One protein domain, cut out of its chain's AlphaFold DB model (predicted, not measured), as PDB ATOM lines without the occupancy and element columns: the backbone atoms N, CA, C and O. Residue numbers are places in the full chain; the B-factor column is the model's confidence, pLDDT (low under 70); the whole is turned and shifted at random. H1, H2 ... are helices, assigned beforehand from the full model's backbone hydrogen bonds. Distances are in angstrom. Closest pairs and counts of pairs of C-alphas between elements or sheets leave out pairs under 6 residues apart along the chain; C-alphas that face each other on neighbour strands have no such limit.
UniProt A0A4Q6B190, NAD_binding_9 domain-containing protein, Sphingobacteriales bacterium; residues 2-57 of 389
ATOM      1  N   SER A   2     203.502 239.361 178.678       86.62
ATOM      2  CA  SER A   2     202.094 239.549 178.260       86.62
ATOM      3  C   SER A   2     201.134 239.455 179.450       86.62
ATOM      4  O   SER A   2     201.382 238.668 180.376       86.62
ATOM      5  N   LEU A   3     200.043 240.234 179.412       90.56
ATOM      6  CA  LEU A   3     198.927 240.125 180.361       90.56
ATOM      7  C   LEU A   3     198.199 238.779 180.240       90.56
ATOM      8  O   LEU A   3     197.677 238.275 181.233       90.56
ATOM      9  N   PHE A   4     198.233 238.162 179.060       89.69
ATOM     10  CA  PHE A   4     197.520 236.929 178.750       89.69
ATOM     11  C   PHE A   4     198.488 235.746 178.674       89.69
ATOM     12  O   PHE A   4     199.609 235.834 178.168       89.69
ATOM     13  N   GLU A   5     198.089 234.619 179.252       86.62
ATOM     14  CA  GLU A   5     198.923 233.414 179.278       86.62
ATOM     15  C   GLU A   5     198.958 232.697 177.933       86.62
ATOM     16  O   GLU A   5     200.020 232.278 177.485       86.62
ATOM     17  N   ASP A   6     197.798 232.646 177.303       90.19
ATOM     18  CA  ASP A   6     197.493 232.072 176.000       90.19
ATOM     19  C   ASP A   6     198.001 232.924 174.826       90.19
ATOM     20  O   ASP A   6     198.111 232.423 173.713       90.19
ATOM     21  N   GLN A   7     198.374 234.187 175.070       91.69
ATOM     22  CA  GLN A   7     198.880 235.106 174.043       91.69
ATOM     23  C   GLN A   7     200.231 235.693 174.479       91.69
ATOM     24  O   GLN A   7     200.313 236.852 174.897       91.69
ATOM     25  N   PRO A   8     201.323 234.907 174.435       88.88
ATOM     26  CA  PRO A   8     202.632 235.342 174.924       88.88
ATOM     27  C   PRO A   8     203.216 236.547 174.164       88.88
ATOM     28  O   PRO A   8     204.034 237.269 174.745       88.88
ATOM     29  N   GLY A   9     202.782 236.769 172.916       91.44
ATOM     30  CA  GLY A   9     203.200 237.870 172.037       91.44
ATOM     31  C   GLY A   9     202.440 239.190 172.211       91.44
ATOM     32  O   GLY A   9     202.962 240.214 171.793       91.44
ATOM     33  N   ASP A  10     201.297 239.209 172.911       93.88
ATOM     34  CA  ASP A  10     200.334 240.333 172.878       93.88
ATOM     35  C   ASP A  10     200.948 241.716 173.179       93.88
ATOM     36  O   ASP A  10     200.663 242.699 172.499       93.88
ATOM     37  N   PHE A  11     201.866 241.809 174.146       94.69
ATOM     38  CA  PHE A  11     202.563 243.072 174.418       94.69
ATOM     39  C   PHE A  11     203.507 243.501 173.290       94.69
ATOM     40  O   PHE A  11     203.601 244.686 172.993       94.69
ATOM     41  N   TYR A  12     204.222 242.560 172.674       94.00
ATOM     42  CA  TYR A  12     205.109 242.878 171.556       94.00
ATOM     43  C   TYR A  12     204.308 243.253 170.305       94.00
ATOM     44  O   TYR A  12     204.676 244.187 169.595       94.00
ATOM     45  N   ASP A  13     203.171 242.598 170.084       94.50
ATOM     46  CA  ASP A  13     202.244 242.951 169.009       94.50
ATOM     47  C   ASP A  13     201.691 244.370 169.222       94.50
ATOM     48  O   ASP A  13     201.634 245.172 168.288       94.50
ATOM     49  N   TRP A  14     201.386 244.741 170.473       95.25
ATOM     50  CA  TRP A  14     201.018 246.113 170.828       95.25
ATOM     51  C   TRP A  14     202.157 247.113 170.572       95.25
ATOM     52  O   TRP A  14     201.911 248.155 169.967       95.25
ATOM     53  N   ILE A  15     203.401 246.799 170.952       94.62
ATOM     54  CA  ILE A  15     204.588 247.629 170.653       94.62
ATOM     55  C   ILE A  15     204.750 247.823 169.139       94.62
ATOM     56  O   ILE A  15     204.943 248.947 168.674       94.62
ATOM     57  N   SER A  16     204.589 246.749 168.366       94.12
ATOM     58  CA  SER A  16     204.667 246.772 166.902       94.12
ATOM     59  C   SER A  16     203.556 247.631 166.295       94.12
ATOM     60  O   SER A  16     203.808 248.438 165.405       94.12
ATOM     61  N   SER A  17     202.337 247.570 166.844       95.00
ATOM     62  CA  SER A  17     201.220 248.428 166.416       95.00
ATOM     63  C   SER A  17     201.459 249.928 166.654       95.00
ATOM     64  O   SER A  17     200.790 250.766 166.051       95.00
ATOM     65  N   LYS A  18     202.421 250.280 167.520       94.56
ATOM     66  CA  LYS A  18     202.878 251.657 167.760       94.56
ATOM     67  C   LYS A  18     204.078 252.057 166.890       94.56
ATOM     68  O   LYS A  18     204.560 253.175 167.039       94.56
ATOM     69  N   GLY A  19     204.559 251.175 166.007       93.69
ATOM     70  CA  GLY A  19     205.734 251.405 165.155       93.69
ATOM     71  C   GLY A  19     207.065 251.397 165.913       93.69
ATOM     72  O   GLY A  19     208.025 252.035 165.488       93.69
ATOM     73  N   LEU A  20     207.111 250.739 167.077       93.31
ATOM     74  CA  LEU A  20     208.285 250.688 167.958       93.31
ATOM     75  C   LEU A  20     209.088 249.378 167.826       93.31
ATOM     76  O   LEU A  20     210.037 249.158 168.576       93.31
ATOM     77  N   ASP A  21     208.736 248.525 166.868       89.38
ATOM     78  CA  ASP A  21     209.403 247.261 166.519       89.38
ATOM     79  C   ASP A  21     210.812 247.454 165.936       89.38
ATOM     80  O   ASP A  21     211.670 246.584 166.056       89.38
ATOM     81  N   THR A  22     211.090 248.628 165.366       90.94
ATOM     82  CA  THR A  22     212.446 249.018 164.936       90.94
ATOM     83  C   THR A  22     213.366 249.413 166.096       90.94
ATOM     84  O   THR A  22     214.584 249.458 165.925       90.94
ATOM     85  N   VAL A  23     212.799 249.705 167.273       91.69
ATOM     86  CA  VAL A  23     213.530 250.175 168.462       91.69
ATOM     87  C   VAL A  23     213.691 249.067 169.499       91.69
ATOM     88  O   VAL A  23     214.713 249.019 170.181       91.69
ATOM     89  N   TYR A  24     212.691 248.195 169.629       91.62
ATOM     90  CA  TYR A  24     212.665 247.132 170.628       91.62
ATOM     91  C   TYR A  24     212.470 245.774 169.969       91.62
ATOM     92  O   TYR A  24     211.478 245.555 169.280       91.62
ATOM     93  N   ALA A  25     213.370 244.838 170.256       89.81
ATOM     94  CA  ALA A  25     213.213 243.434 169.907       89.81
ATOM     95  C   ALA A  25     212.310 242.695 170.924       89.81
ATOM     96  O   ALA A  25     212.165 243.134 172.070       89.81
ATOM     97  N   PRO A  26     211.741 241.521 170.577       86.31
ATOM     98  CA  PRO A  26     210.845 240.765 171.467       86.31
ATOM     99  C   PRO A  26     211.425 240.398 172.844       86.31
ATOM    100  O   PRO A  26     210.683 240.227 173.815       86.31
ATOM    101  N   SER A  27     212.747 240.242 172.928       84.81
ATOM    102  CA  SER A  27     213.482 239.897 174.150       84.81
ATOM    103  C   SER A  27     213.894 241.106 174.992       84.81
ATOM    104  O   SER A  27     214.419 240.921 176.093       84.81
ATOM    105  N   ASP A  28     213.685 242.326 174.494       86.94
ATOM    106  CA  ASP A  28     214.211 243.530 175.127       86.94
ATOM    107  C   ASP A  28     213.440 243.919 176.389       86.94
ATOM    108  O   ASP A  28     212.229 243.721 176.544       86.94
ATOM    109  N   PHE A  29     214.170 244.538 177.313       84.94
ATOM    110  CA  PHE A  29     213.586 245.156 178.492       84.94
ATOM    111  C   PHE A  29     213.092 246.563 178.139       84.94
ATOM    112  O   PHE A  29     213.859 247.523 178.114       84.94
ATOM    113  N   VAL A  30     211.789 246.673 177.880       88.50
ATOM    114  CA  VAL A  30     211.111 247.923 177.497       88.50
ATOM    115  C   VAL A  30     210.880 248.835 178.723       88.50
ATOM    116  O   VAL A  30     210.633 248.328 179.826       88.50
ATOM    117  N   PRO A  31     210.928 250.178 178.578       86.44
ATOM    118  CA  PRO A  31     210.582 251.120 179.644       86.44
ATOM    119  C   PRO A  31     209.233 250.831 180.318       86.44
ATOM    120  O   PRO A  31     208.231 250.555 179.659       86.44
ATOM    121  N   ARG A  32     209.178 250.984 181.648       85.62
ATOM    122  CA  ARG A  32     207.957 250.736 182.443       85.62
ATOM    123  C   ARG A  32     206.765 251.591 182.022       85.62
ATOM    124  O   ARG A  32     205.641 251.126 182.144       85.62
ATOM    125  N   GLN A  33     207.013 252.809 181.540       88.00
ATOM    126  CA  GLN A  33     205.961 253.705 181.060       88.00
ATOM    127  C   GLN A  33     205.200 253.086 179.884       88.00
ATOM    128  O   GLN A  33     203.989 252.954 179.971       88.00
ATOM    129  N   LEU A  34     205.911 252.574 178.872       92.19
ATOM    130  CA  LEU A  34     205.290 251.891 177.732       92.19
ATOM    131  C   LEU A  34     204.502 250.648 178.160       92.19
ATOM    132  O   LEU A  34     203.436 250.371 177.621       92.19
ATOM    133  N   PHE A  35     204.996 249.901 179.153       93.38
ATOM    134  CA  PHE A  35     204.234 248.780 179.705       93.38
ATOM    135  C   PHE A  35     202.960 249.244 180.443       93.38
ATOM    136  O   PHE A  35     201.937 248.566 180.381       93.38
ATOM    137  N   GLY A  36     202.993 250.404 181.108       93.88
ATOM    138  CA  GLY A  36     201.814 251.034 181.715       93.88
ATOM    139  C   GLY A  36     200.792 251.518 180.682       93.88
ATOM    140  O   GLY A  36     199.593 251.299 180.858       93.88
ATOM    141  N   ASP A  37     201.262 252.094 179.576       95.50
ATOM    142  CA  ASP A  37     200.420 252.510 178.449       95.50
ATOM    143  C   ASP A  37     199.723 251.297 177.811       95.50
ATOM    144  O   ASP A  37     198.524 251.337 177.530       95.50
ATOM    145  N   TYR A  38     200.444 250.182 177.663       95.88
ATOM    146  CA  TYR A  38     199.877 248.905 177.231       95.88
ATOM    147  C   TYR A  38     198.789 248.403 178.185       95.88
ATOM    148  O   TYR A  38     197.697 248.082 177.726       95.88
ATOM    149  N   ILE A  39     199.035 248.387 179.502       95.38
ATOM    150  CA  ILE A  39     198.020 247.971 180.487       95.38
ATOM    151  C   ILE A  39     196.763 248.842 180.386       95.38
ATOM    152  O   ILE A  39     195.654 248.311 180.435       95.38
ATOM    153  N   THR A  40     196.933 250.155 180.227       95.62
ATOM    154  CA  THR A  40     195.820 251.105 180.087       95.62
ATOM    155  C   THR A  40     194.998 250.791 178.840       95.62
ATOM    156  O   THR A  40     193.790 250.584 178.937       95.62
ATOM    157  N   ALA A  41     195.657 250.627 177.689       95.88
ATOM    158  CA  ALA A  41     194.993 250.262 176.440       95.88
ATOM    159  C   ALA A  41     194.288 248.892 176.526       95.88
ATOM    160  O   ALA A  41     193.175 248.723 176.026       95.88
ATOM    161  N   SER A  42     194.909 247.903 177.179       95.50
ATOM    162  CA  SER A  42     194.301 246.588 177.407       95.50
ATOM    163  C   SER A  42     193.073 246.668 178.315       95.50
ATOM    164  O   SER A  42     192.085 245.981 178.051       95.50
ATOM    165  N   PHE A  43     193.107 247.505 179.357       95.12
ATOM    166  CA  PHE A  43     191.962 247.751 180.234       95.12
ATOM    167  C   PHE A  43     190.808 248.410 179.476       95.12
ATOM    168  O   PHE A  43     189.689 247.909 179.540       95.12
ATOM    169  N   GLU A  44     191.072 249.473 178.715       94.75
ATOM    170  CA  GLU A  44     190.053 250.176 177.922       94.75
ATOM    171  C   GLU A  44     189.381 249.241 176.909       94.75
ATOM    172  O   GLU A  44     188.151 249.182 176.829       94.75
ATOM    173  N   LYS A  45     190.178 248.435 176.195       94.38
ATOM    174  CA  LYS A  45     189.676 247.418 175.261       94.38
ATOM    175  C   LYS A  45     188.791 246.388 175.968       94.38
ATOM    176  O   LYS A  45     187.724 246.048 175.459       94.38
ATOM    177  N   ALA A  46     189.222 245.887 177.126       93.56
ATOM    178  CA  ALA A  46     188.464 244.904 177.896       93.56
ATOM    179  C   ALA A  46     187.163 245.494 178.464       93.56
ATOM    180  O   ALA A  46     186.122 244.844 178.400       93.56
ATOM    181  N   ALA A  47     187.203 246.728 178.972       93.88
ATOM    182  CA  ALA A  47     186.036 247.430 179.490       93.88
ATOM    183  C   ALA A  47     184.982 247.633 178.392       93.88
ATOM    184  O   ALA A  47     183.826 247.257 178.588       93.88
ATOM    185  N   ALA A  48     185.395 248.115 177.213       93.69
ATOM    186  CA  ALA A  48     184.510 248.313 176.064       93.69
ATOM    187  C   ALA A  48     183.887 247.000 175.550       93.69
ATOM    188  O   ALA A  48     182.717 246.976 175.175       93.69
ATOM    189  N   ALA A  49     184.643 245.898 175.563       94.88
ATOM    190  CA  ALA A  49     184.173 244.588 175.107       94.88
ATOM    191  C   ALA A  49     183.332 243.821 176.147       94.88
ATOM    192  O   ALA A  49     182.732 242.803 175.809       94.88
ATOM    193  N   SER A  50     183.292 244.269 177.407       91.75
ATOM    194  CA  SER A  50     182.689 243.505 178.510       91.75
ATOM    195  C   SER A  50     181.159 243.420 178.464       91.75
ATOM    196  O   SER A  50     180.583 242.513 179.060       91.75
ATOM    197  N   GLY A  51     180.492 244.378 177.809       90.50
ATOM    198  CA  GLY A  51     179.037 244.550 177.903       90.50
ATOM    199  C   GLY A  51     178.542 244.985 179.294       90.50
ATOM    200  O   GLY A  51     177.333 245.060 179.515       90.50
ATOM    201  N   CYS A  52     179.455 245.278 180.225       90.56
ATOM    202  CA  CYS A  52     179.171 245.737 181.581       90.56
ATOM    203  C   CYS A  52     179.323 247.258 181.695       90.56
ATOM    204  O   CYS A  52     180.074 247.887 180.951       90.56
ATOM    205  N   ILE A  53     178.661 247.847 182.694       93.44
ATOM    206  CA  ILE A  53     178.957 249.217 183.121       93.44
ATOM    207  C   ILE A  53     180.256 249.173 183.929       93.44
ATOM    208  O   ILE A  53     180.316 248.527 184.975       93.44
ATOM    209  N   VAL A  54     181.295 249.847 183.437       94.69
ATOM    210  CA  VAL A  54     182.599 249.948 184.102       94.69
ATOM    211  C   VAL A  54     182.798 251.386 184.562       94.69
ATOM    212  O   VAL A  54     182.935 252.286 183.739       94.69
ATOM    213  N   ASN A  55     182.837 251.587 185.878       92.62
ATOM    214  CA  ASN A  55     183.107 252.886 186.486       92.62
ATOM    215  C   ASN A  55     184.546 252.919 187.006       92.62
ATOM    216  O   ASN A  55     184.968 252.019 187.735       92.62
ATOM    217  N   THR A  56     185.290 253.964 186.650       91.50
ATOM    218  CA  THR A  56     186.628 254.240 187.177       91.50
ATOM    219  C   THR A  56     186.586 255.497 188.031       91.50
ATOM    220  O   THR A  56     186.062 256.529 187.622       91.50
ATOM    221  N   GLU A  57     187.145 255.417 189.235       90.25
ATOM    222  CA  GLU A  57     187.191 256.543 190.161       90.25
ATOM    223  C   GLU A  57     188.595 256.721 190.732       90.25
ATOM    224  O   GLU A  57     189.271 255.755 191.093       90.25
TER     225      GLU A  57
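This is residues 2 to 57 of the 389 residues of the protein "NAD_binding_9 domain-containing protein" of Sphingobacteriales bacterium (UniProt A0A4Q6B190). One long helix, H2, runs along the length of the model, and a short helix, H1, is set crosswise near its first turns. A long loop, residues 18 to 31, swings out from H1 before H2 begins, and at the far end residues 48 to 53 stick out. The printed part has 56 residues with two named helices, H1 then H2, and no named strand; it is all helix, though under half of its residues are in named elements. It is loose, with a radius of gyration of the C-alphas of 12.8 A, and spans 38 by 25 by 17 A.

Find C-alpha 32 at (207.957, 250.736, 182.443); from there H2, residues 32 to 49, runs 25.6 A to C-alpha 49 at (184.173, 244.588, 175.107). H1, residues 10 to 17, begins at C-alpha 10, (200.334, 240.333, 172.878).

Look at residues 35 to 38 of H2, which alone touch H1, only just, with 3 pairs of C-alphas within 8 A. The closest C-alphas, of Phe 11 and Tyr 38, are 7.0 A apart. The helices' lines are about perpendicular, at 80 degrees. In H1 and H2 every O i to N i+4 pair is within hydrogen-bond range.

The C-alphas farthest apart, of Thr 22 and Ile 53, are 38.1 A apart. The link from H1 to H2 is long, and the printed part has no cut. No printed residue has a pLDDT under 70.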